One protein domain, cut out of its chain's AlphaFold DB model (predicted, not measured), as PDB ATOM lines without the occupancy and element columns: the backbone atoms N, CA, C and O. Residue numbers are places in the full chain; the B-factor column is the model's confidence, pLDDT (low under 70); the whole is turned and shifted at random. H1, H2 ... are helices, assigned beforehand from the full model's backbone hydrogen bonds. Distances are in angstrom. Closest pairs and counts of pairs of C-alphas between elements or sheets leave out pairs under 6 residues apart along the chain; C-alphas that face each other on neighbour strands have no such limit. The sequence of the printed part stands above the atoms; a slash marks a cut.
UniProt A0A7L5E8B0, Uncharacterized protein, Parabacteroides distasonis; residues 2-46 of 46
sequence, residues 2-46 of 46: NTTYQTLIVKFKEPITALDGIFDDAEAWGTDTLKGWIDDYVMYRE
ATOM      1  N   ASN A   2     -14.950  -7.018 -54.180       67.56
ATOM      2  CA  ASN A   2     -13.668  -6.738 -54.835       67.56
ATOM      3  C   ASN A   2     -13.129  -8.058 -55.395       67.56
ATOM      4  O   ASN A   2     -12.599  -8.871 -54.637       67.56
ATOM      5  N   THR A   3     -13.318  -8.298 -56.690       71.06
ATOM      6  CA  THR A   3     -12.795  -9.498 -57.352       71.06
ATOM      7  C   THR A   3     -11.272  -9.435 -57.345       71.06
ATOM      8  O   THR A   3     -10.672  -8.503 -57.877       71.06
ATOM      9  N   THR A   4     -10.638 -10.397 -56.680       79.94
ATOM     10  CA  THR A   4      -9.178 -10.499 -56.606       79.94
ATOM     11  C   THR A   4      -8.729 -11.511 -57.649       79.94
ATOM     12  O   THR A   4      -8.949 -12.707 -57.491       79.94
ATOM     13  N   TYR A   5      -8.125 -11.032 -58.735       73.50
ATOM     14  CA  TYR A   5      -7.575 -11.902 -59.771       73.50
ATOM     15  C   TYR A   5      -6.187 -12.389 -59.360       73.50
ATOM     16  O   TYR A   5      -5.340 -11.601 -58.937       73.50
ATOM     17  N   GLN A   6      -5.944 -13.689 -59.513       76.50
ATOM     18  CA  GLN A   6      -4.635 -14.291 -59.294       76.50
ATOM     19  C   GLN A   6      -4.061 -14.754 -60.633       76.50
ATOM     20  O   GLN A   6      -4.698 -15.505 -61.367       76.50
ATOM     21  N   THR A   7      -2.852 -14.301 -60.960       79.81
ATOM     22  CA  THR A   7      -2.164 -14.709 -62.189       79.81
ATOM     23  C   THR A   7      -1.538 -16.092 -62.009       79.81
ATOM     24  O   THR A   7      -0.700 -16.283 -61.127       79.81
ATOM     25  N   LEU A   8      -1.902 -17.045 -62.873       78.06
ATOM     26  CA  LEU A   8      -1.259 -18.357 -62.966       78.06
ATOM     27  C   LEU A   8      -0.299 -18.373 -64.163       78.06
ATOM     28  O   LEU A   8      -0.719 -18.170 -65.299       78.06
ATOM     29  N   ILE A   9       0.987 -18.634 -63.918       81.62
ATOM     30  CA  ILE A   9       1.979 -18.821 -64.985       81.62
ATOM     31  C   ILE A   9       2.143 -20.321 -65.227       81.62
ATOM     32  O   ILE A   9       2.749 -21.019 -64.413       81.62
ATOM     33  N   VAL A  10       1.628 -20.806 -66.355       76.25
ATOM     34  CA  VAL A  10       1.784 -22.201 -66.789       76.25
ATOM     35  C   VAL A  10       2.918 -22.279 -67.805       76.25
ATOM     36  O   VAL A  10       2.934 -21.545 -68.791       76.25
ATOM     37  N   LYS A  11       3.891 -23.160 -67.556       82.94
ATOM     38  CA  LYS A  11       4.975 -23.463 -68.495       82.94
ATOM     39  C   LYS A  11       4.790 -24.870 -69.021       82.94
ATOM     40  O   LYS A  11       4.789 -25.823 -68.245       82.94
ATOM     41  N   PHE A  12       4.680 -24.984 -70.331       81.75
ATOM     42  CA  PHE A  12       4.601 -26.270 -70.998       81.75
ATOM     43  C   PHE A  12       5.983 -26.736 -71.446       81.75
ATOM     44  O   PHE A  12       6.882 -25.929 -71.687       81.75
ATOM     45  N   LYS A  13       6.147 -28.058 -71.518       88.25
ATOM     46  CA  LYS A  13       7.380 -28.702 -71.980       88.25
ATOM     47  C   LYS A  13       7.533 -28.618 -73.503       88.25
ATOM     48  O   LYS A  13       8.654 -28.505 -73.987       88.25
ATOM     49  N   GLU A  14       6.417 -28.668 -74.220       88.50
ATOM     50  CA  GLU A  14       6.356 -28.629 -75.681       88.50
ATOM     51  C   GLU A  14       5.953 -27.227 -76.182       88.50
ATOM     52  O   GLU A  14       5.325 -26.467 -75.433       88.50
ATOM     53  N   PRO A  15       6.289 -26.862 -77.436       89.06
ATOM     54  CA  PRO A  15       5.820 -25.625 -78.054       89.06
ATOM     55  C   PRO A  15       4.289 -25.535 -78.071       89.06
ATOM     56  O   PRO A  15       3.608 -26.543 -78.244       89.06
ATOM     57  N   ILE A  16       3.746 -24.316 -77.986       84.88
ATOM     58  CA  ILE A  16       2.288 -24.080 -78.025       84.88
ATOM     59  C   ILE A  16       1.651 -24.701 -79.273       84.88
ATOM     60  O   ILE A  16       0.578 -25.277 -79.180       84.88
ATOM     61  N   THR A  17       2.336 -24.672 -80.415       84.75
ATOM     62  CA  THR A  17       1.850 -25.275 -81.665       84.75
ATOM     63  C   THR A  17       1.669 -26.791 -81.586       84.75
ATOM     64  O   THR A  17       0.787 -27.328 -82.242       84.75
ATOM     65  N   ALA A  18       2.484 -27.491 -80.789       86.56
ATOM     66  CA  ALA A  18       2.324 -28.926 -80.565       86.56
ATOM     67  C   ALA A  18       1.147 -29.226 -79.626       86.56
ATOM     68  O   ALA A  18       0.512 -30.268 -79.751       86.56
ATOM     69  N   LEU A  19       0.858 -28.311 -78.695       85.38
ATOM     70  CA  LEU A  19      -0.302 -28.411 -77.812       85.38
ATOM     71  C   LEU A  19      -1.602 -28.087 -78.540       85.38
ATOM     72  O   LEU A  19      -2.616 -28.688 -78.225       85.38
ATOM     73  N   ASP A  20      -1.576 -27.165 -79.500       84.00
ATOM     74  CA  ASP A  20      -2.767 -26.800 -80.268       84.00
ATOM     75  C   ASP A  20      -3.288 -27.998 -81.077       84.00
ATOM     76  O   ASP A  20      -4.479 -28.274 -81.057       84.00
ATOM     77  N   GLY A  21      -2.387 -28.811 -81.644       85.25
ATOM     78  CA  GLY A  21      -2.754 -30.054 -82.340       85.25
ATOM     79  C   GLY A  21      -3.360 -31.151 -81.447       85.25
ATOM     80  O   GLY A  21      -3.865 -32.144 -81.957       85.25
ATOM     81  N   ILE A  22      -3.346 -31.006 -80.114       87.06
ATOM     82  CA  ILE A  22      -4.107 -31.900 -79.219       87.06
ATOM     83  C   ILE A  22      -5.614 -31.680 -79.409       87.06
ATOM     84  O   ILE A  22      -6.391 -32.626 -79.279       87.06
ATOM     85  N   PHE A  23      -6.011 -30.451 -79.743       86.81
ATOM     86  CA  PHE A  23      -7.402 -30.034 -79.909       86.81
ATOM     87  C   PHE A  23      -7.944 -30.281 -81.324       86.81
ATOM     88  O   PHE A  23      -9.087 -29.933 -81.607       86.81
ATOM     89  N   ASP A  24      -7.170 -30.949 -82.187       86.31
ATOM     90  CA  ASP A  24      -7.638 -31.408 -83.502       86.31
ATOM     91  C   ASP A  24      -8.834 -32.379 -83.373       86.31
ATOM     92  O   ASP A  24      -9.681 -32.453 -84.265       86.31
ATOM     93  N   ASP A  25      -8.932 -33.101 -82.249       88.25
ATOM     94  CA  ASP A  25     -10.100 -33.904 -81.874       88.25
ATOM     95  C   ASP A  25     -11.034 -33.105 -80.951       88.25
ATOM     96  O   ASP A  25     -11.081 -33.294 -79.730       88.25
ATOM     97  N   ALA A  26     -11.785 -32.178 -81.544       86.69
ATOM     98  CA  ALA A  26     -12.700 -31.313 -80.804       86.69
ATOM     99  C   ALA A  26     -13.811 -32.088 -80.066       86.69
ATOM    100  O   ALA A  26     -14.351 -31.589 -79.079       86.69
ATOM    101  N   GLU A  27     -14.153 -33.306 -80.501       85.44
ATOM    102  CA  GLU A  27     -15.160 -34.143 -79.837       85.44
ATOM    103  C   GLU A  27     -14.635 -34.690 -78.502       85.44
ATOM    104  O   GLU A  27     -15.367 -34.715 -77.511       85.44
ATOM    105  N   ALA A  28     -13.349 -35.051 -78.439       87.06
ATOM    106  CA  ALA A  28     -12.704 -35.502 -77.208       87.06
ATOM    107  C   ALA A  28     -12.499 -34.377 -76.178       87.06
ATOM    108  O   ALA A  28     -12.579 -34.625 -74.972       87.06
ATOM    109  N   TRP A  29     -12.227 -33.151 -76.637       85.81
ATOM    110  CA  TRP A  29     -11.850 -32.026 -75.767       85.81
ATOM    111  C   TRP A  29     -12.956 -30.991 -75.545       85.81
ATOM    112  O   TRP A  29     -12.814 -30.138 -74.668       85.81
ATOM    113  N   GLY A  30     -14.050 -31.057 -76.309       87.12
ATOM    114  CA  GLY A  30     -15.161 -30.101 -76.254       87.12
ATOM    115  C   GLY A  30     -14.839 -28.725 -76.848       87.12
ATOM    116  O   GLY A  30     -15.675 -27.827 -76.795       87.12
ATOM    117  N   THR A  31     -13.641 -28.551 -77.408       86.69
ATOM    118  CA  THR A  31     -13.129 -27.304 -77.979       86.69
ATOM    119  C   THR A  31     -12.047 -27.610 -79.013       86.69
ATOM    120  O   THR A  31     -11.394 -28.649 -78.941       86.69
ATOM    121  N   ASP A  32     -11.881 -26.714 -79.980       88.19
ATOM    122  CA  ASP A  32     -11.012 -26.856 -81.153       88.19
ATOM    123  C   ASP A  32      -9.635 -26.197 -80.982       88.19
ATOM    124  O   ASP A  32      -8.792 -26.272 -81.873       88.19
ATOM    125  N   THR A  33      -9.392 -25.529 -79.850       88.38
ATOM    126  CA  THR A  33      -8.137 -24.813 -79.594       88.38
ATOM    127  C   THR A  33      -7.747 -24.848 -78.122       88.38
ATOM    128  O   THR A  33      -8.593 -24.850 -77.223       88.38
ATOM    129  N   LEU A  34      -6.442 -24.727 -77.853       85.25
ATOM    130  CA  LEU A  34      -5.946 -24.553 -76.482       85.25
ATOM    131  C   LEU A  34      -6.544 -23.307 -75.812       85.25
ATOM    132  O   LEU A  34      -6.762 -23.289 -74.600       85.25
ATOM    133  N   LYS A  35      -6.812 -22.253 -76.595       85.62
ATOM    134  CA  LYS A  35      -7.425 -21.027 -76.084       85.62
ATOM    135  C   LYS A  35      -8.848 -21.283 -75.589       85.62
ATOM    136  O   LYS A  35      -9.157 -20.865 -74.476       85.62
ATOM    137  N   GLY A  36      -9.680 -21.951 -76.389       86.25
ATOM    138  CA  GLY A  36     -11.057 -22.257 -76.004       86.25
ATOM    139  C   GLY A  36     -11.109 -23.055 -74.702       86.25
ATOM    140  O   GLY A  36     -11.818 -22.675 -73.775       86.25
ATOM    141  N   TRP A  37     -10.231 -24.049 -74.558       86.62
ATOM    142  CA  TRP A  37     -10.120 -24.832 -73.325       86.62
ATOM    143  C   TRP A  37      -9.768 -23.996 -72.083       86.62
ATOM    144  O   TRP A  37     -10.327 -24.198 -71.003       86.62
ATOM    145  N   ILE A  38      -8.830 -23.051 -72.217       83.19
ATOM    146  CA  ILE A  38      -8.439 -22.160 -71.114       83.19
ATOM    147  C   ILE A  38      -9.595 -21.223 -70.744       83.19
ATOM    148  O   ILE A  38      -9.846 -21.027 -69.553       83.19
ATOM    149  N   ASP A  39     -10.280 -20.653 -71.736       83.38
ATOM    150  CA  ASP A  39     -11.409 -19.746 -71.512       83.38
ATOM    151  C   ASP A  39     -12.546 -20.462 -70.754       83.38
ATOM    152  O   ASP A  39     -13.057 -19.926 -69.766       83.38
ATOM    153  N   ASP A  40     -12.872 -21.701 -71.138       80.81
ATOM    154  CA  ASP A  40     -13.887 -22.522 -70.466       80.81
ATOM    155  C   ASP A  40     -13.522 -22.786 -68.997       80.81
ATOM    156  O   ASP A  40     -14.358 -22.658 -68.098       80.81
ATOM    157  N   TYR A  41     -12.251 -23.092 -68.713       72.81
ATOM    158  CA  TYR A  41     -11.784 -23.329 -67.343       72.81
ATOM    159  C   TYR A  41     -11.923 -22.089 -66.445       72.81
ATOM    160  O   TYR A  41     -12.163 -22.214 -65.241       72.81
ATOM    161  N   VAL A  42     -11.769 -20.890 -67.015       61.03
ATOM    162  CA  VAL A  42     -11.939 -19.623 -66.292       61.03
ATOM    163  C   VAL A  42     -13.418 -19.347 -66.014       61.03
ATOM    164  O   VAL A  42     -13.737 -18.902 -64.914       61.03
ATOM    165  N   MET A  43     -14.323 -19.690 -66.938       59.88
ATOM    166  CA  MET A  43     -15.768 -19.541 -66.729       59.88
ATOM    167  C   MET A  43     -16.334 -20.470 -65.646       59.88
ATOM    168  O   MET A  43     -17.231 -20.069 -64.913       59.88
ATOM    169  N   TYR A  44     -15.808 -21.689 -65.491       58.59
ATOM    170  CA  TYR A  44     -16.283 -22.630 -64.463       58.59
ATOM    171  C   TYR A  44     -15.918 -22.248 -63.014       58.59
ATOM    172  O   TYR A  44     -16.389 -22.902 -62.083       58.59
ATOM    173  N   ARG A  45     -15.054 -21.245 -62.797       57.06
ATOM    174  CA  ARG A  45     -14.626 -20.805 -61.455       57.06
ATOM    175  C   ARG A  45     -15.293 -19.518 -60.953       57.06
ATOM    176  O   ARG A  45     -14.989 -19.128 -59.822       57.06
ATOM    177  N   GLU A  46     -16.151 -18.878 -61.745       52.72
ATOM    178  CA  GLU A  46     -17.018 -17.770 -61.296       52.72
ATOM    179  C   GLU A  46     -18.347 -18.280 -60.720       52.72
ATOM    180  O   GLU A  46     -18.846 -17.630 -59.770       52.72
TER     181      GLU A  46
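AT A GLANCE: This is residues 2 to 46 of the 46 residues of an uncharacterized protein of Parabacteroides distasonis (UniProt A0A7L5E8B0). The model is an open, flat U: a long unnamed tail, residues 2 to 15, makes one limb, H1 makes the base, and H3 makes the other limb, folding back at about a right angle to H1. The short helix H2 sits at the turn between H1 and H3, and the space between the tail and H3 is empty. The printed part has 45 residues, with three named helices in the order H1, H2, H3 and no named strand; its class is all helix. It is loose, with a radius of gyration of the C-alphas of 12.6 A, and its C-alphas span 38 by 24 by 10 A.

IN THESE COORDINATES: Begin at C-alpha 2, at (-13.668, -6.738, -54.835); from there residues 2 to 15 run with no named element. Find C-alpha 16 at (2.288, -24.080, -78.025), where H1, residues 16 to 24, begins; it measures 13.5 A from first to last C-alpha. After Asp 25 comes H2, residues 26 to 29, 5.2 A long. Residues 30 to 33 lead on to H3, residues 34 to 43, the longest helix with 10 residues and 14.7 A, which ends at C-alpha 43, at (-15.768, -19.541, -66.729).

HOW THE PARTS SIT: Start at H1, and look at Asp 20 and Leu 34: their C-alphas, the closest of H1 and H3, are 5.4 A apart. H1 and H3 only just touch, with 3 pairs of C-alphas within 8 A. Their lines stand at 80 degrees, about perpendicular. H1 and H2 are close but not clearly touching; their closest C-alphas, those of Phe 23 and Trp 29, are 6.4 A apart. H2 and H3 are also close but not clearly touching, with the C-alphas of Trp 29 and Trp 37 closest at 7.8 A. In the backbone of H3 every O i to N i+4 pair is within hydrogen-bond range; in H1 1 of 5 is, beside 3 of 6 O i to N i+3 pairs, and H2 is too short for any O i to N i+4 pair.

THE WHOLE: The two C-alphas farthest apart are those of Asn 2 and Asp 25, at 38.5 A, while the C-alphas of the first and last printed residues, Asn 2 and Glu 46, are 13.2 A apart. Residues 2 to 15 stand free, and so do residues 41 to 46, of which 41 to 43 belong to H3. The links H1 to H2 and H2 to H3 are tight. The printed part has no cut. In the B-factor column you will find a mean pLDDT of the printed part of 80.5, with residue 2 and residues 42 to 46 under 70.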